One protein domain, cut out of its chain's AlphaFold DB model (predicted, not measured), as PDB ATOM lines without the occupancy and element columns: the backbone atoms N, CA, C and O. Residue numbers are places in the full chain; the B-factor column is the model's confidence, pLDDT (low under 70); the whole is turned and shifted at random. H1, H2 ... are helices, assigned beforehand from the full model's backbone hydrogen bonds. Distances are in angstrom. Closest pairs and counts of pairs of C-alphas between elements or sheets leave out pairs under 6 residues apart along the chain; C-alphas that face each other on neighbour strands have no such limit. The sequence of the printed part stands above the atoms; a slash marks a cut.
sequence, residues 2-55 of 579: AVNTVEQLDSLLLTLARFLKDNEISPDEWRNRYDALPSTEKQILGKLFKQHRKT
ATOM      1  N   ALA A   2     -19.238 -42.900   6.275       44.59
ATOM      2  CA  ALA A   2     -17.817 -42.995   5.945       44.59
ATOM      3  C   ALA A   2     -17.121 -41.818   6.633       44.59
ATOM      4  O   ALA A   2     -17.209 -40.685   6.169       44.59
ATOM      5  N   VAL A   3     -16.543 -42.071   7.807       48.94
ATOM      6  CA  VAL A   3     -15.732 -41.079   8.521       48.94
ATOM      7  C   VAL A   3     -14.551 -40.708   7.622       48.94
ATOM      8  O   VAL A   3     -13.954 -41.581   6.995       48.94
ATOM      9  N   ASN A   4     -14.271 -39.410   7.513       68.62
ATOM     10  CA  ASN A   4     -13.320 -38.835   6.568       68.62
ATOM     11  C   ASN A   4     -11.881 -39.266   6.919       68.62
ATOM     12  O   ASN A   4     -11.179 -38.617   7.694       68.62
ATOM     13  N   THR A   5     -11.449 -40.405   6.376       72.75
ATOM     14  CA  THR A   5     -10.145 -41.039   6.650       72.75
ATOM     15  C   THR A   5      -8.955 -40.147   6.290       72.75
ATOM     16  O   THR A   5      -7.864 -40.327   6.826       72.75
ATOM     17  N   VAL A   6      -9.167 -39.155   5.423       71.75
ATOM     18  CA  VAL A   6      -8.155 -38.168   5.027       71.75
ATOM     19  C   VAL A   6      -7.891 -37.158   6.148       71.75
ATOM     20  O   VAL A   6      -6.733 -36.898   6.463       71.75
ATOM     21  N   GLU A   7      -8.931 -36.651   6.815       67.38
ATOM     22  CA  GLU A   7      -8.780 -35.693   7.924       67.38
ATOM     23  C   GLU A   7      -8.118 -36.333   9.147       67.38
ATOM     24  O   GLU A   7      -7.272 -35.724   9.805       67.38
ATOM     25  N   GLN A   8      -8.455 -37.596   9.430       69.94
ATOM     26  CA  GLN A   8      -7.820 -38.349  10.512       69.94
ATOM     27  C   GLN A   8      -6.330 -38.577  10.246       69.94
ATOM     28  O   GLN A   8      -5.516 -38.464  11.163       69.94
ATOM     29  N   LEU A   9      -5.961 -38.845   8.991       75.50
ATOM     30  CA  LEU A   9      -4.571 -39.012   8.593       75.50
ATOM     31  C   LEU A   9      -3.783 -37.700   8.693       75.50
ATOM     32  O   LEU A   9      -2.677 -37.704   9.231       75.50
ATOM     33  N   ASP A  10      -4.344 -36.587   8.221       66.62
ATOM     34  CA  ASP A  10      -3.689 -35.277   8.307       66.62
ATOM     35  C   ASP A  10      -3.487 -34.854   9.769       66.62
ATOM     36  O   ASP A  10      -2.402 -34.400  10.138       66.62
ATOM     37  N   SER A  11      -4.478 -35.099  10.637       70.06
ATOM     38  CA  SER A  11      -4.359 -34.886  12.085       70.06
ATOM     39  C   SER A  11      -3.251 -35.745  12.710       70.06
ATOM     40  O   SER A  11      -2.479 -35.270  13.552       70.06
ATOM     41  N   LEU A  12      -3.128 -37.005  12.284       75.06
ATOM     42  CA  LEU A  12      -2.109 -37.925  12.786       75.06
ATOM     43  C   LEU A  12      -0.699 -37.519  12.329       75.06
ATOM     44  O   LEU A  12       0.228 -37.506  13.138       75.06
ATOM     45  N   LEU A  13      -0.541 -37.114  11.065       77.19
ATOM     46  CA  LEU A  13       0.725 -36.609  10.522       77.19
ATOM     47  C   LEU A  13       1.158 -35.305  11.203       77.19
ATOM     48  O   LEU A  13       2.339 -35.145  11.514       77.19
ATOM     49  N   LEU A  14       0.218 -34.399  11.494       71.12
ATOM     50  CA  LEU A  14       0.504 -33.174  12.247       71.12
ATOM     51  C   LEU A  14       0.941 -33.474  13.683       71.12
ATOM     52  O   LEU A  14       1.877 -32.855  14.189       71.12
ATOM     53  N   THR A  15       0.270 -34.423  14.336       75.38
ATOM     54  CA  THR A  15       0.590 -34.839  15.707       75.38
ATOM     55  C   THR A  15       1.972 -35.482  15.766       75.38
ATOM     56  O   THR A  15       2.770 -35.138  16.635       75.38
ATOM     57  N   LEU A  16       2.301 -36.334  14.791       74.69
ATOM     58  CA  LEU A  16       3.624 -36.936  14.669       74.69
ATOM     59  C   LEU A  16       4.705 -35.877  14.416       74.69
ATOM     60  O   LEU A  16       5.750 -35.907  15.053       74.69
ATOM     61  N   ALA A  17       4.452 -34.904  13.537       70.00
ATOM     62  CA  ALA A  17       5.400 -33.825  13.264       70.00
ATOM     63  C   ALA A  17       5.672 -32.951  14.502       70.00
ATOM     64  O   ALA A  17       6.819 -32.575  14.740       70.00
ATOM     65  N   ARG A  18       4.640 -32.656  15.308       70.50
ATOM     66  CA  ARG A  18       4.795 -31.954  16.594       70.50
ATOM     67  C   ARG A  18       5.583 -32.793  17.592       70.50
ATOM     68  O   ARG A  18       6.574 -32.310  18.116       70.50
ATOM     69  N   PHE A  19       5.230 -34.066  17.750       78.94
ATOM     70  CA  PHE A  19       5.951 -34.985  18.628       78.94
ATOM     71  C   PHE A  19       7.443 -35.075  18.274       78.94
ATOM     72  O   PHE A  19       8.289 -34.992  19.158       78.94
ATOM     73  N   LEU A  20       7.787 -35.196  16.987       75.44
ATOM     74  CA  LEU A  20       9.184 -35.240  16.544       75.44
ATOM     75  C   LEU A  20       9.933 -33.936  16.856       75.44
ATOM     76  O   LEU A  20      11.099 -33.980  17.238       75.44
ATOM     77  N   LYS A  21       9.258 -32.789  16.713       71.31
ATOM     78  CA  LYS A  21       9.816 -31.472  17.032       71.31
ATOM     79  C   LYS A  21      10.034 -31.294  18.536       71.31
ATOM     80  O   LYS A  21      11.085 -30.802  18.932       71.31
ATOM     81  N   ASP A  22       9.067 -31.708  19.347       81.44
ATOM     82  CA  ASP A  22       9.077 -31.521  20.802       81.44
ATOM     83  C   ASP A  22      10.076 -32.449  21.510       81.44
ATOM     84  O   ASP A  22      10.504 -32.158  22.622       81.44
ATOM     85  N   ASN A  23      10.475 -33.552  20.865       82.38
ATOM     86  CA  ASN A  23      11.451 -34.507  21.399       82.38
ATOM     87  C   ASN A  23      12.864 -34.342  20.811       82.38
ATOM     88  O   ASN A  23      13.701 -35.213  21.025       82.38
ATOM     89  N   GLU A  24      13.123 -33.272  20.047       86.56
ATOM     90  CA  GLU A  24      14.436 -32.970  19.444       86.56
ATOM     91  C   GLU A  24      15.075 -34.150  18.680       86.56
ATOM     92  O   GLU A  24      16.298 -34.277  18.603       86.56
ATOM     93  N   ILE A  25      14.255 -35.027  18.088       84.19
ATOM     94  CA  ILE A  25      14.758 -36.229  17.413       84.19
ATOM     95  C   ILE A  25      15.548 -35.793  16.178       84.19
ATOM     96  O   ILE A  25      15.007 -35.163  15.262       84.19
ATOM     97  N   SER A  26      16.838 -36.130  16.145       81.19
ATOM     98  CA  SER A  26      17.707 -35.760  15.027       81.19
ATOM     99  C   SER A  26      17.243 -36.425  13.714       81.19
ATOM    100  O   SER A  26      16.683 -37.527  13.737       81.19
ATOM    101  N   PRO A  27      17.482 -35.807  12.540       73.50
ATOM    102  CA  PRO A  27      17.122 -36.396  11.247       73.50
ATOM    103  C   PRO A  27      17.721 -37.792  11.015       73.50
ATOM    104  O   PRO A  27      17.086 -38.640  10.384       73.50
ATOM    105  N   ASP A  28      18.916 -38.037  11.552       76.19
ATOM    106  CA  ASP A  28      19.607 -39.322  11.456       76.19
ATOM    107  C   ASP A  28      18.968 -40.370  12.366       76.19
ATOM    108  O   ASP A  28      18.766 -41.512  11.957       76.19
ATOM    109  N   GLU A  29      18.548 -39.980  13.569       80.62
ATOM    110  CA  GLU A  29      17.807 -40.859  14.469       80.62
ATOM    111  C   GLU A  29      16.434 -41.229  13.893       80.62
ATOM    112  O   GLU A  29      16.011 -42.383  13.982       80.62
ATOM    113  N   TRP A  30      15.765 -40.291  13.220       81.06
ATOM    114  CA  TRP A  30      14.531 -40.583  12.493       81.06
ATOM    115  C   TRP A  30      14.763 -41.566  11.344       81.06
ATOM    116  O   TRP A  30      13.992 -42.514  11.190       81.06
ATOM    117  N   ARG A  31      15.830 -41.381  10.557       78.25
ATOM    118  CA  ARG A  31      16.176 -42.288   9.455       78.25
ATOM    119  C   ARG A  31      16.500 -43.688   9.980       78.25
ATOM    120  O   ARG A  31      15.940 -44.654   9.475       78.25
ATOM    121  N   ASN A  32      17.271 -43.786  11.061       82.62
ATOM    122  CA  ASN A  32      17.580 -45.052  11.726       82.62
ATOM    123  C   ASN A  32      16.320 -45.751  12.252       82.62
ATOM    124  O   ASN A  32      16.167 -46.958  12.082       82.62
ATOM    125  N   ARG A  33      15.382 -45.006  12.852       80.12
ATOM    126  CA  ARG A  33      14.105 -45.563  13.324       80.12
ATOM    127  C   ARG A  33      13.201 -45.981  12.171       80.12
ATOM    128  O   ARG A  33      12.596 -47.041  12.254       80.12
ATOM    129  N   TYR A  34      13.142 -45.201  11.091       83.50
ATOM    130  CA  TYR A  34      12.426 -45.577   9.874       83.50
ATOM    131  C   TYR A  34      13.010 -46.856   9.274       83.50
ATOM    132  O   TYR A  34      12.262 -47.755   8.901       83.50
ATOM    133  N   ASP A  35      14.338 -46.982   9.241       84.38
ATOM    134  CA  ASP A  35      15.037 -48.163   8.741       84.38
ATOM    135  C   ASP A  35      14.903 -49.380   9.667       84.38
ATOM    136  O   ASP A  35      14.945 -50.513   9.181       84.38
ATOM    137  N   ALA A  36      14.637 -49.175  10.954       83.12
ATOM    138  CA  ALA A  36      14.309 -50.239  11.898       83.12
ATOM    139  C   ALA A  36      12.854 -50.740  11.786       83.12
ATOM    140  O   ALA A  36      12.537 -51.790  12.346       83.12
ATOM    141  N   LEU A  37      11.968 -50.040  11.063       79.12
ATOM    142  CA  LEU A  37      10.576 -50.472  10.916       79.12
ATOM    143  C   LEU A  37      10.475 -51.790  10.123       79.12
ATOM    144  O   LEU A  37      11.174 -51.964   9.111       79.12
ATOM    145  N   PRO A  38       9.554 -52.692  10.510       88.44
ATOM    146  CA  PRO A  38       9.177 -53.845   9.707       88.44
ATOM    147  C   PRO A  38       8.824 -53.455   8.263       88.44
ATOM    148  O   PRO A  38       8.290 -52.378   7.982       88.44
ATOM    149  N   SER A  39       9.098 -54.357   7.318       77.50
ATOM    150  CA  SER A  39       8.861 -54.120   5.885       77.50
ATOM    151  C   SER A  39       7.399 -53.779   5.569       77.50
ATOM    152  O   SER A  39       7.134 -52.986   4.664       77.50
ATOM    153  N   THR A  40       6.458 -54.321   6.340       72.56
ATOM    154  CA  THR A  40       5.020 -54.041   6.258       72.56
ATOM    155  C   THR A  40       4.697 -52.583   6.588       72.56
ATOM    156  O   THR A  40       4.010 -51.915   5.817       72.56
ATOM    157  N   GLU A  41       5.257 -52.042   7.669       74.50
ATOM    158  CA  GLU A  41       5.044 -50.654   8.101       74.50
ATOM    159  C   GLU A  41       5.687 -49.652   7.136       74.50
ATOM    160  O   GLU A  41       5.054 -48.669   6.736       74.50
ATOM    161  N   LYS A  42       6.898 -49.951   6.648       81.44
ATOM    162  CA  LYS A  42       7.555 -49.164   5.588       81.44
ATOM    163  C   LYS A  42       6.723 -49.115   4.309       81.44
ATOM    164  O   LYS A  42       6.634 -48.068   3.667       81.44
ATOM    165  N   GLN A  43       6.105 -50.231   3.917       78.19
ATOM    166  CA  GLN A  43       5.235 -50.270   2.741       78.19
ATOM    167  C   GLN A  43       3.962 -49.446   2.936       78.19
ATOM    168  O   GLN A  43       3.550 -48.755   2.001       78.19
ATOM    169  N   ILE A  44       3.353 -49.483   4.124       79.00
ATOM    170  CA  ILE A  44       2.166 -48.680   4.449       79.00
ATOM    171  C   ILE A  44       2.510 -47.187   4.400       79.00
ATOM    172  O   ILE A  44       1.848 -46.434   3.681       79.00
ATOM    173  N   LEU A  45       3.598 -46.768   5.053       75.12
ATOM    174  CA  LEU A  45       4.094 -45.388   4.996       75.12
ATOM    175  C   LEU A  45       4.437 -44.968   3.561       75.12
ATOM    176  O   LEU A  45       4.044 -43.894   3.105       75.12
ATOM    177  N   GLY A  46       5.095 -45.839   2.793       79.94
ATOM    178  CA  GLY A  46       5.409 -45.593   1.386       79.94
ATOM    179  C   GLY A  46       4.166 -45.419   0.503       79.94
ATOM    180  O   GLY A  46       4.155 -44.554  -0.379       79.94
ATOM    181  N   LYS A  47       3.105 -46.204   0.735       79.81
ATOM    182  CA  LYS A  47       1.810 -46.062   0.046       79.81
ATOM    183  C   LYS A  47       1.122 -44.750   0.431       79.81
ATOM    184  O   LYS A  47       0.672 -44.036  -0.464       79.81
ATOM    185  N   LEU A  48       1.143 -44.389   1.714       74.38
ATOM    186  CA  LEU A  48       0.614 -43.127   2.239       74.38
ATOM    187  C   LEU A  48       1.284 -41.900   1.607       74.38
ATOM    188  O   LEU A  48       0.601 -41.028   1.066       74.38
ATOM    189  N   PHE A  49       2.618 -41.860   1.562       75.62
ATOM    190  CA  PHE A  49       3.345 -40.755   0.926       75.62
ATOM    191  C   PHE A  49       3.071 -40.655  -0.581       75.62
ATOM    192  O   PHE A  49       2.953 -39.553  -1.125       75.62
ATOM    193  N   LYS A  50       2.938 -41.794  -1.276       73.75
ATOM    194  CA  LYS A  50       2.564 -41.824  -2.700       73.75
ATOM    195  C   LYS A  50       1.136 -41.323  -2.920       73.75
ATOM    196  O   LYS A  50       0.908 -40.586  -3.878       73.75
ATOM    197  N   GLN A  51       0.197 -41.690  -2.051       71.94
ATOM    198  CA  GLN A  51      -1.193 -41.244  -2.127       71.94
ATOM    199  C   GLN A  51      -1.304 -39.733  -1.896       71.94
ATOM    200  O   GLN A  51      -1.932 -39.055  -2.705       71.94
ATOM    201  N   HIS A  52      -0.602 -39.191  -0.897       61.94
ATOM    202  CA  HIS A  52      -0.576 -37.751  -0.622       61.94
ATOM    203  C   HIS A  52       0.074 -36.935  -1.760       61.94
ATOM    204  O   HIS A  52      -0.388 -35.852  -2.115       61.94
ATOM    205  N   ARG A  53       1.117 -37.466  -2.420       65.62
ATOM    206  CA  ARG A  53       1.683 -36.839  -3.633       65.62
ATOM    207  C   ARG A  53       0.713 -36.869  -4.816       65.62
ATOM    208  O   ARG A  53       0.644 -35.897  -5.565       65.62
ATOM    209  N   LYS A  54      -0.040 -37.961  -4.989       66.81
ATOM    210  CA  LYS A  54      -1.040 -38.084  -6.060       66.81
ATOM    211  C   LYS A  54      -2.224 -37.143  -5.857       66.81
ATOM    212  O   LYS A  54      -2.631 -36.515  -6.826       66.81
ATOM    213  N   THR A  55      -2.748 -36.993  -4.639       63.00
ATOM    214  CA  THR A  55      -3.839 -36.038  -4.357       63.00
ATOM    215  C   THR A  55      -3.391 -34.592  -4.560       63.00
ATOM    216  O   THR A  55      -4.113 -33.808  -5.169       63.00
TER     217      THR A  55
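This is residues 2 to 55 of the 579 residues of an uncharacterized protein of Blastomyces percursus (UniProt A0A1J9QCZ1). Three helices make an open, roughly triangular frame with an empty middle: H1 is one long side, short H2 makes the turn at the far end, and H3 folds back from H2 towards the side where H1 begins. No helix touches another, and the two long helices H1 and H3 stay apart. The printed part has 54 residues with three named helices, in the order H1, H2, H3, and no named strand; its class is all helix. The whole is loose, with a radius of gyration of the C-alphas of 12.7 A, and the C-alphas span 36 by 26 by 17 A along their three main axes.

Begin at C-alpha 2 and pass residues 2 to 4 to reach C-alpha 5 at (-10.145, -41.039, 6.650), where H1 begins. H1, residues 5 to 22, is the longest helix by residues, with 18, and it measures 25.7 A from first to last C-alpha, ending at C-alpha 22 at (9.077, -31.521, 20.802). After residues 23 to 26, find H2, residues 27 to 36, which runs 14.1 A from Pro 27 to Ala 36. Residues 37 and 38 follow, and then H3, residues 39 to 55, runs 24.4 A from Ser 39 to Thr 55, whose C-alpha is at (-3.839, -36.038, -4.357).

Start from H1, which touches no helix. It is joined to H2 by a tight link of 4 residues, yet the two are apart, with no C-alpha of the one within 8 A of the other. Go on to H2 and H3, which are close but not clearly touching: their closest C-alphas, those of Tyr 34 and Lys 42, are 7.4 A apart. Their lines stand at a steep tilt of 58 degrees, they run opposite ways, and their centres are 16.6 A apart. The link between them is tight, with 2 residues. H3 and H1 are apart. Look along the backbones of H1, H2 and H3: in each, every O i to N i+4 pair is within hydrogen-bond range.

The two C-alphas farthest apart are those of Ala 2 and Asp 28, at 38.0 A, while those of Ala 2 and Thr 55, the first and last printed, are 18.7 A apart. The printed part has no cut, and neither link is long. Three stretches stand free: residues 11 to 19, in H1; residues 21 to 29, of which 27 to 29 belong to H2; and residues 35 to 41, of which 39 to 41 belong to H3. In the B-factor column, the mean pLDDT of the printed part is 74.7, and you will find values under 70 at residues 2 to 4, 7 to 8, 10 and 52 to 55.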